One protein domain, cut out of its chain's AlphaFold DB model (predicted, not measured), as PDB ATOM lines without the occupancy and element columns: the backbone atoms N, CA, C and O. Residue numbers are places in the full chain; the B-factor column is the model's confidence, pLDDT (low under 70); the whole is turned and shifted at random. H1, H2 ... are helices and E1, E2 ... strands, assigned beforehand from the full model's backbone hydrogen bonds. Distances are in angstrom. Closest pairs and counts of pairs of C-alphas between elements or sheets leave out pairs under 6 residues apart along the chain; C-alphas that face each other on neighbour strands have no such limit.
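This is residues 11 to 83 of the 83 residues of the protein "Hypothetical protein" of Rotaria sp. Silwood2 (UniProt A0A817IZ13). With little regular structure, this domain is one long helix, H1, over one face of a two-stranded ribbon, E1 and E2, which it meets with its residues 17 to 28, while residues 34 to 42, after the helix, stick out free. The 73 printed residues hold H1, E1 and E2 in that order, 29 residues in named elements, class mixed; the sheet, E1 next to E2, is parallel. It is only just compact, close to loose, with a radius of gyration of the C-alphas of 13.4 A, and elongated, spanning 42 by 25 by 17 A.

H1, residues 17 to 33, has 12 of 13 O i to N i+4 pairs within hydrogen-bond range. Its closest C-alphas to E1, residues 47 to 52, are Glu 21 and Pro 48, 5.9 A apart. To E2, residues 65 to 70, they are Ala 17 and Leu 68, 6.7 A. E1 and E2 are parallel at 26 degrees, with N 49 and O 66 at 2.8 A.

H1 measures 24.7 A from C-alpha 17 at (75.560, -65.404, 8.907); E1 measures 16.5 A; E2 measures 15.8 A, ending at C-alpha 70 (70.938, -61.690, 12.718).

The printed part has no cut. Both links are long. Residues 29 to 45 have pLDDT under 70.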
ATOM      1  N   GLN A  11      67.710 -64.845  -0.876       93.81
ATOM      2  CA  GLN A  11      67.962 -66.267  -0.646       93.81
ATOM      3  C   GLN A  11      68.720 -66.576   0.654       93.81
ATOM      4  O   GLN A  11      68.714 -67.726   1.091       93.81
ATOM      5  N   TYR A  12      69.391 -65.591   1.259       93.50
ATOM      6  CA  TYR A  12      70.185 -65.789   2.477       93.50
ATOM      7  C   TYR A  12      69.393 -65.596   3.772       93.50
ATOM      8  O   TYR A  12      69.905 -65.913   4.842       93.50
ATOM      9  N   VAL A  13      68.140 -65.145   3.695       94.94
ATOM     10  CA  VAL A  13      67.266 -65.057   4.873       94.94
ATOM     11  C   VAL A  13      67.076 -66.451   5.485       94.94
ATOM     12  O   VAL A  13      66.777 -67.418   4.786       94.94
ATOM     13  N   GLY A  14      67.282 -66.559   6.798       92.50
ATOM     14  CA  GLY A  14      67.234 -67.801   7.571       92.50
ATOM     15  C   GLY A  14      68.519 -68.639   7.548       92.50
ATOM     16  O   GLY A  14      68.589 -69.645   8.254       92.50
ATOM     17  N   GLN A  15      69.539 -68.254   6.772       94.56
ATOM     18  CA  GLN A  15      70.837 -68.944   6.749       94.56
ATOM     19  C   GLN A  15      71.762 -68.455   7.869       94.56
ATOM     20  O   GLN A  15      71.519 -67.415   8.481       94.56
ATOM     21  N   ASP A  16      72.817 -69.228   8.150       95.25
ATOM     22  CA  ASP A  16      73.861 -68.815   9.091       95.25
ATOM     23  C   ASP A  16      74.662 -67.632   8.539       95.25
ATOM     24  O   ASP A  16      75.102 -67.658   7.387       95.25
ATOM     25  N   ALA A  17      74.872 -66.605   9.359       89.12
ATOM     26  CA  ALA A  17      75.560 -65.404   8.907       89.12
ATOM     27  C   ALA A  17      77.033 -65.634   8.559       89.12
ATOM     28  O   ALA A  17      77.532 -64.996   7.637       89.12
ATOM     29  N   SER A  18      77.708 -66.576   9.219       89.06
ATOM     30  CA  SER A  18      79.129 -66.864   8.982       89.06
ATOM     31  C   SER A  18      79.339 -67.530   7.619       89.06
ATOM     32  O   SER A  18      80.276 -67.210   6.889       89.06
ATOM     33  N   GLU A  19      78.436 -68.437   7.239       90.81
ATOM     34  CA  GLU A  19      78.451 -69.057   5.909       90.81
ATOM     35  C   GLU A  19      78.128 -68.039   4.811       90.81
ATOM     36  O   GLU A  19      78.713 -68.060   3.727       90.81
ATOM     37  N   VAL A  20      77.174 -67.145   5.077       89.62
ATOM     38  CA  VAL A  20      76.753 -66.122   4.117       89.62
ATOM     39  C   VAL A  20      77.818 -65.044   3.943       89.62
ATOM     40  O   VAL A  20      78.051 -64.606   2.818       89.62
ATOM     41  N   GLU A  21      78.513 -64.661   5.012       88.12
ATOM     42  CA  GLU A  21      79.656 -63.751   4.961       88.12
ATOM     43  C   GLU A  21      80.719 -64.249   3.972       88.12
ATOM     44  O   GLU A  21      81.182 -63.481   3.126       88.12
ATOM     45  N   GLN A  22      81.073 -65.536   4.037       86.44
ATOM     46  CA  GLN A  22      82.044 -66.142   3.120       86.44
ATOM     47  C   GLN A  22      81.545 -66.104   1.672       86.44
ATOM     48  O   GLN A  22      82.260 -65.619   0.797       86.44
ATOM     49  N   LYS A  23      80.291 -66.511   1.427       88.12
ATOM     50  CA  LYS A  23      79.685 -66.496   0.083       88.12
ATOM     51  C   LYS A  23      79.650 -65.092  -0.526       88.12
ATOM     52  O   LYS A  23      79.943 -64.932  -1.706       88.12
ATOM     53  N   ILE A  24      79.319 -64.070   0.265       85.31
ATOM     54  CA  ILE A  24      79.259 -62.674  -0.199       85.31
ATOM     55  C   ILE A  24      80.659 -62.134  -0.512       85.31
ATOM     56  O   ILE A  24      80.839 -61.454  -1.524       85.31
ATOM     57  N   LYS A  25      81.661 -62.462   0.315       82.81
ATOM     58  CA  LYS A  25      83.064 -62.120   0.039       82.81
ATOM     59  C   LYS A  25      83.538 -62.767  -1.266       82.81
ATOM     60  O   LYS A  25      84.086 -62.073  -2.117       82.81
ATOM     61  N   GLU A  26      83.280 -64.059  -1.452       80.25
ATOM     62  CA  GLU A  26      83.625 -64.795  -2.677       80.25
ATOM     63  C   GLU A  26      82.924 -64.228  -3.919       80.25
ATOM     64  O   GLU A  26      83.543 -64.072  -4.972       80.25
ATOM     65  N   GLU A  27      81.647 -63.867  -3.805       75.44
ATOM     66  CA  GLU A  27      80.882 -63.294  -4.910       75.44
ATOM     67  C   GLU A  27      81.409 -61.918  -5.334       75.44
ATOM     68  O   GLU A  27      81.501 -61.645  -6.532       75.44
ATOM     69  N   GLY A  28      81.796 -61.069  -4.376       70.38
ATOM     70  CA  GLY A  28      82.433 -59.783  -4.672       70.38
ATOM     71  C   GLY A  28      83.751 -59.948  -5.435       70.38
ATOM     72  O   GLY A  28      84.022 -59.204  -6.370       70.38
ATOM     73  N   ILE A  29      84.527 -60.980  -5.097       63.59
ATOM     74  CA  ILE A  29      85.784 -61.315  -5.775       63.59
ATOM     75  C   ILE A  29      85.529 -61.799  -7.218       63.59
ATOM     76  O   ILE A  29      86.213 -61.378  -8.151       63.59
ATOM     77  N   LEU A  30      84.532 -62.666  -7.431       55.38
ATOM     78  CA  LEU A  30      84.223 -63.231  -8.753       55.38
ATOM     79  C   LEU A  30      83.662 -62.202  -9.745       55.38
ATOM     80  O   LEU A  30      83.942 -62.308 -10.940       55.38
ATOM     81  N   PHE A  31      82.897 -61.215  -9.271       54.34
ATOM     82  CA  PHE A  31      82.371 -60.142 -10.123       54.34
ATOM     83  C   PHE A  31      83.478 -59.246 -10.705       54.34
ATOM     84  O   PHE A  31      83.306 -58.688 -11.792       54.34
ATOM     85  N   ASP A  32      84.624 -59.149 -10.029       52.84
ATOM     86  CA  ASP A  32      85.694 -58.230 -10.413       52.84
ATOM     87  C   ASP A  32      86.775 -58.876 -11.308       52.84
ATOM     88  O   ASP A  32      87.331 -58.233 -12.202       52.84
ATOM     89  N   TYR A  33      86.990 -60.195 -11.197       48.31
ATOM     90  CA  TYR A  33      87.958 -60.930 -12.031       48.31
ATOM     91  C   TYR A  33      87.620 -60.969 -13.528       48.31
ATOM     92  O   TYR A  33      88.519 -61.116 -14.357       48.31
ATOM     93  N   GLN A  34      86.342 -60.857 -13.895       51.62
ATOM     94  CA  GLN A  34      85.937 -60.839 -15.304       51.62
ATOM     95  C   GLN A  34      86.074 -59.450 -15.946       51.62
ATOM     96  O   GLN A  34      86.099 -59.351 -17.173       51.62
ATOM     97  N   SER A  35      86.189 -58.396 -15.131       51.78
ATOM     98  CA  SER A  35      86.082 -57.004 -15.579       51.78
ATOM     99  C   SER A  35      87.413 -56.253 -15.561       51.78
ATOM    100  O   SER A  35      87.589 -55.329 -16.358       51.78
ATOM    101  N   LEU A  36      88.367 -56.627 -14.698       49.16
ATOM    102  CA  LEU A  36      89.582 -55.837 -14.493       49.16
ATOM    103  C   LEU A  36      90.869 -56.652 -14.645       49.16
ATOM    104  O   LEU A  36      91.268 -57.462 -13.816       49.16
ATOM    105  N   ASN A  37      91.581 -56.347 -15.725       49.00
ATOM    106  CA  ASN A  37      92.904 -56.865 -16.046       49.00
ATOM    107  C   ASN A  37      93.989 -56.136 -15.210       49.00
ATOM    108  O   ASN A  37      94.821 -55.424 -15.775       49.00
ATOM    109  N   ILE A  38      93.952 -56.211 -13.869       44.81
ATOM    110  CA  ILE A  38      94.833 -55.419 -12.980       44.81
ATOM    111  C   ILE A  38      95.427 -56.241 -11.819       44.81
ATOM    112  O   ILE A  38      94.724 -56.883 -11.048       44.81
ATOM    113  N   ASN A  39      96.755 -56.139 -11.660       40.44
ATOM    114  CA  ASN A  39      97.547 -56.666 -10.541       40.44
ATOM    115  C   ASN A  39      97.652 -55.637  -9.402       40.44
ATOM    116  O   ASN A  39      98.735 -55.104  -9.148       40.44
ATOM    117  N   ILE A  40      96.551 -55.322  -8.722       34.81
ATOM    118  CA  ILE A  40      96.630 -54.611  -7.442       34.81
ATOM    119  C   ILE A  40      95.643 -55.249  -6.471       34.81
ATOM    120  O   ILE A  40      94.450 -55.313  -6.739       34.81
ATOM    121  N   VAL A  41      96.163 -55.743  -5.348       36.31
ATOM    122  CA  VAL A  41      95.374 -56.285  -4.237       36.31
ATOM    123  C   VAL A  41      94.726 -55.103  -3.510       36.31
ATOM    124  O   VAL A  41      95.267 -54.598  -2.530       36.31
ATOM    125  N   TYR A  42      93.603 -54.611  -4.026       40.84
ATOM    126  CA  TYR A  42      92.679 -53.773  -3.265       40.84
ATOM    127  C   TYR A  42      91.464 -54.615  -2.866       40.84
ATOM    128  O   TYR A  42      91.085 -55.541  -3.579       40.84
ATOM    129  N   SER A  43      90.884 -54.312  -1.701       45.97
ATOM    130  CA  SER A  43      89.617 -54.875  -1.222       45.97
ATOM    131  C   SER A  43      88.498 -54.473  -2.193       45.97
ATOM    132  O   SER A  43      87.894 -53.420  -2.042       45.97
ATOM    133  N   LEU A  44      88.319 -55.245  -3.267       56.38
ATOM    134  CA  LEU A  44      87.343 -54.989  -4.338       56.38
ATOM    135  C   LEU A  44      86.054 -55.811  -4.159       56.38
ATOM    136  O   LEU A  44      85.129 -55.717  -4.959       56.38
ATOM    137  N   GLY A  45      85.989 -56.616  -3.095       69.12
ATOM    138  CA  GLY A  45      84.807 -57.383  -2.719       69.12
ATOM    139  C   GLY A  45      83.895 -56.627  -1.757       69.12
ATOM    140  O   GLY A  45      84.244 -55.576  -1.223       69.12
ATOM    141  N   TYR A  46      82.725 -57.204  -1.497       83.50
ATOM    142  CA  TYR A  46      81.851 -56.721  -0.438       83.50
ATOM    143  C   TYR A  46      82.523 -56.856   0.941       83.50
ATOM    144  O   TYR A  46      83.240 -57.825   1.201       83.50
ATOM    145  N   GLU A  47      82.230 -55.918   1.837       86.19
ATOM    146  CA  GLU A  47      82.560 -55.915   3.260       86.19
ATOM    147  C   GLU A  47      81.291 -56.247   4.063       86.19
ATOM    148  O   GLU A  47      80.476 -55.354   4.337       86.19
ATOM    149  N   PRO A  48      81.055 -57.524   4.419       87.62
ATOM    150  CA  PRO A  48      79.890 -57.888   5.198       87.62
ATOM    151  C   PRO A  48      80.058 -57.435   6.649       87.62
ATOM    152  O   PRO A  48      81.115 -57.615   7.252       87.62
ATOM    153  N   GLU A  49      78.993 -56.894   7.224       92.69
ATOM    154  CA  GLU A  49      78.924 -56.473   8.620       92.69
ATOM    155  C   GLU A  49      77.796 -57.248   9.302       92.69
ATOM    156  O   GLU A  49      76.623 -57.074   8.965       92.69
ATOM    157  N   ILE A  50      78.144 -58.129  10.240       93.50
ATOM    158  CA  ILE A  50      77.164 -58.905  11.006       93.50
ATOM    159  C   ILE A  50      76.703 -58.067  12.196       93.50
ATOM    160  O   ILE A  50      77.513 -57.653  13.024       93.50
ATOM    161  N   LEU A  51      75.396 -57.832  12.287       94.75
ATOM    162  CA  LEU A  51      74.785 -57.002  13.320       94.75
ATOM    163  C   LEU A  51      73.581 -57.717  13.938       94.75
ATOM    164  O   LEU A  51      72.770 -58.277  13.203       94.75
ATOM    165  N   PRO A  52      73.375 -57.644  15.262       95.50
ATOM    166  CA  PRO A  52      72.106 -58.044  15.858       95.50
ATOM    167  C   PRO A  52      70.930 -57.273  15.248       95.50
ATOM    168  O   PRO A  52      71.051 -56.083  14.918       95.50
ATOM    169  N   GLN A  53      69.773 -57.923  15.125       93.75
ATOM    170  CA  GLN A  53      68.547 -57.288  14.654       93.75
ATOM    171  C   GLN A  53      68.228 -56.025  15.468       93.75
ATOM    172  O   GLN A  53      68.242 -56.030  16.696       93.75
ATOM    173  N   GLY A  54      67.912 -54.929  14.773       91.31
ATOM    174  CA  GLY A  54      67.572 -53.653  15.411       91.31
ATOM    175  C   GLY A  54      68.776 -52.806  15.832       91.31
ATOM    176  O   GLY A  54      68.578 -51.733  16.403       91.31
ATOM    177  N   SER A  55      70.006 -53.238  15.524       91.06
ATOM    178  CA  SER A  55      71.201 -52.424  15.750       91.06
ATOM    179  C   SER A  55      71.090 -51.071  15.034       91.06
ATOM    180  O   SER A  55      70.728 -51.029  13.851       91.06
ATOM    181  N   PRO A  56      71.400 -49.952  15.715       90.62
ATOM    182  CA  PRO A  56      71.415 -48.648  15.075       90.62
ATOM    183  C   PRO A  56      72.512 -48.619  14.008       90.62
ATOM    184  O   PRO A  56      73.646 -49.017  14.257       90.62
ATOM    185  N   THR A  57      72.175 -48.129  12.819       88.88
ATOM    186  CA  THR A  57      73.104 -48.046  11.690       88.88
ATOM    187  C   THR A  57      73.156 -46.636  11.131       88.88
ATOM    188  O   THR A  57      72.184 -45.876  11.170       88.88
ATOM    189  N   THR A  58      74.322 -46.264  10.611       85.25
ATOM    190  CA  THR A  58      74.508 -45.007   9.890       85.25
ATOM    191  C   THR A  58      73.770 -45.059   8.552       85.25
ATOM    192  O   THR A  58      73.751 -46.088   7.872       85.25
ATOM    193  N   ARG A  59      73.147 -43.940   8.164       82.19
ATOM    194  CA  ARG A  59      72.438 -43.778   6.880       82.19
ATOM    195  C   ARG A  59      73.345 -43.195   5.787       82.19
ATOM    196  O   ARG A  59      72.917 -42.340   5.018       82.19
ATOM    197  N   ASP A  60      74.605 -43.608   5.771       83.19
ATOM    198  CA  ASP A  60      75.539 -43.403   4.663       83.19
ATOM    199  C   ASP A  60      75.295 -44.459   3.575       83.19
ATOM    200  O   ASP A  60      74.744 -45.513   3.877       83.19
ATOM    201  N   TYR A  61      75.674 -44.169   2.326       79.06
ATOM    202  CA  TYR A  61      75.567 -45.118   1.214       79.06
ATOM    203  C   TYR A  61      76.954 -45.649   0.845       79.06
ATOM    204  O   TYR A  61      77.811 -44.877   0.407       79.06
ATOM    205  N   ARG A  62      77.162 -46.953   1.036       83.56
ATOM    206  CA  ARG A  62      78.408 -47.685   0.783       83.56
ATOM    207  C   ARG A  62      78.123 -48.920  -0.068       83.56
ATOM    208  O   ARG A  62      77.538 -49.884   0.409       83.56
ATOM    209  N   LEU A  63      78.529 -48.879  -1.337       81.12
ATOM    210  CA  LEU A  63      78.299 -49.961  -2.306       81.12
ATOM    211  C   LEU A  63      79.073 -51.246  -1.986       81.12
ATOM    212  O   LEU A  63      78.659 -52.325  -2.405       81.12
ATOM    213  N   ASP A  64      80.169 -51.111  -1.247       83.88
ATOM    214  CA  ASP A  64      81.013 -52.181  -0.732       83.88
ATOM    215  C   ASP A  64      80.405 -52.847   0.510       83.88
ATOM    216  O   ASP A  64      80.593 -54.039   0.719       83.88
ATOM    217  N   ARG A  65      79.631 -52.132   1.331       89.38
ATOM    218  CA  ARG A  65      79.120 -52.673   2.595       89.38
ATOM    219  C   ARG A  65      77.866 -53.511   2.388       89.38
ATOM    220  O   ARG A  65      76.922 -53.058   1.748       89.38
ATOM    221  N   VAL A  66      77.807 -54.681   3.027       91.62
ATOM    222  CA  VAL A  66      76.588 -55.503   3.098       91.62
ATOM    223  C   VAL A  66      76.254 -55.815   4.548       91.62
ATOM    224  O   VAL A  66      77.001 -56.501   5.235       91.62
ATOM    225  N   ARG A  67      75.107 -55.345   5.035       93.44
ATOM    226  CA  ARG A  67      74.692 -55.607   6.421       93.44
ATOM    227  C   ARG A  67      73.924 -56.921   6.525       93.44
ATOM    228  O   ARG A  67      72.917 -57.111   5.841       93.44
ATOM    229  N   LEU A  68      74.390 -57.802   7.404       94.75
ATOM    230  CA  LEU A  68      73.766 -59.074   7.754       94.75
ATOM    231  C   LEU A  68      73.130 -58.938   9.138       94.75
ATOM    232  O   LEU A  68      73.809 -59.057  10.155       94.75
ATOM    233  N   PHE A  69      71.826 -58.661   9.181       96.00
ATOM    234  CA  PHE A  69      71.098 -58.599  10.447       96.00
ATOM    235  C   PHE A  69      70.732 -59.998  10.922       96.00
ATOM    236  O   PHE A  69      70.065 -60.723  10.180       96.00
ATOM    237  N   VAL A  70      71.125 -60.351  12.145       95.75
ATOM    238  CA  VAL A  70      70.938 -61.690  12.718       95.75
ATOM    239  C   VAL A  70      70.055 -61.709  13.963       95.75
ATOM    240  O   VAL A  70      69.972 -60.717  14.688       95.75
ATOM    241  N   ASP A  71      69.409 -62.848  14.210       95.25
ATOM    242  CA  ASP A  71      68.773 -63.176  15.490       95.25
ATOM    243  C   ASP A  71      69.772 -63.752  16.513       95.25
ATOM    244  O   ASP A  71      70.969 -63.896  16.248       95.25
ATOM    245  N   ASP A  72      69.258 -64.138  17.682       95.06
ATOM    246  CA  ASP A  72      70.032 -64.769  18.760       95.06
ATOM    247  C   ASP A  72      70.641 -66.133  18.368       95.06
ATOM    248  O   ASP A  72      71.556 -66.616  19.035       95.06
ATOM    249  N   ASN A  73      70.167 -66.759  17.284       94.62
ATOM    250  CA  ASN A  73      70.673 -68.027  16.753       94.62
ATOM    251  C   ASN A  73      71.662 -67.830  15.591       94.62
ATOM    252  O   ASN A  73      71.954 -68.790  14.870       94.62
ATOM    253  N   ASN A  74      72.163 -66.606  15.388       92.50
ATOM    254  CA  ASN A  74      73.059 -66.239  14.290       92.50
ATOM    255  C   ASN A  74      72.439 -66.438  12.889       92.50
ATOM    256  O   ASN A  74      73.151 -66.636  11.898       92.50
ATOM    257  N   LYS A  75      71.102 -66.407  12.787       95.19
ATOM    258  CA  LYS A  75      70.377 -66.538  11.518       95.19
ATOM    259  C   LYS A  75      69.990 -65.187  10.965       95.19
ATOM    260  O   LYS A  75      69.498 -64.330  11.688       95.19
ATOM    261  N   ILE A  76      70.165 -65.016   9.658       95.31
ATOM    262  CA  ILE A  76      69.817 -63.771   8.976       95.31
ATOM    263  C   ILE A  76      68.303 -63.561   9.010       95.31
ATOM    264  O   ILE A  76      67.543 -64.374   8.487       95.31
ATOM    265  N   VAL A  77      67.861 -62.439   9.568       95.94
ATOM    266  CA  VAL A  77      66.434 -62.099   9.713       95.94
ATOM    267  C   VAL A  77      65.932 -61.094   8.683       95.94
ATOM    268  O   VAL A  77      64.725 -60.930   8.511       95.94
ATOM    269  N   GLN A  78      66.841 -60.413   7.986       93.44
ATOM    270  CA  GLN A  78      66.514 -59.408   6.980       93.44
ATOM    271  C   GLN A  78      67.303 -59.666   5.704       93.44
ATOM    272  O   GLN A  78      68.470 -60.040   5.768       93.44
ATOM    273  N   THR A  79      66.682 -59.418   4.550       95.12
ATOM    274  CA  THR A  79      67.354 -59.484   3.250       95.12
ATOM    275  C   THR A  79      68.605 -58.600   3.248       95.12
ATOM    276  O   THR A  79      68.469 -57.375   3.352       95.12
ATOM    277  N   PRO A  80      69.807 -59.183   3.092       92.62
ATOM    278  CA  PRO A  80      71.025 -58.413   2.917       92.62
ATOM    279  C   PRO A  80      70.930 -57.561   1.658       92.62
ATOM    280  O   PRO A  80      70.439 -58.016   0.621       92.62
ATOM    281  N   THR A  81      71.411 -56.328   1.751       89.94
ATOM    282  CA  THR A  81      71.507 -55.389   0.629       89.94
ATOM    283  C   THR A  81      72.818 -54.634   0.735       89.94
ATOM    284  O   THR A  81      73.304 -54.424   1.850       89.94
ATOM    285  N   ASN A  82      73.403 -54.255  -0.402       86.50
ATOM    286  CA  ASN A  82      74.556 -53.365  -0.378       86.50
ATOM    287  C   ASN A  82      74.104 -51.912  -0.165       86.50
ATOM    288  O   ASN A  82      73.155 -51.436  -0.802       86.50
ATOM    289  N   GLY A  83      74.748 -51.217   0.775       80.38
ATOM    290  CA  GLY A  83      74.326 -49.883   1.203       80.38
ATOM    291  C   GLY A  83      74.940 -49.384   2.500       80.38
ATOM    292  O   GLY A  83      75.162 -50.137   3.475       80.38
TER     293      GLY A  83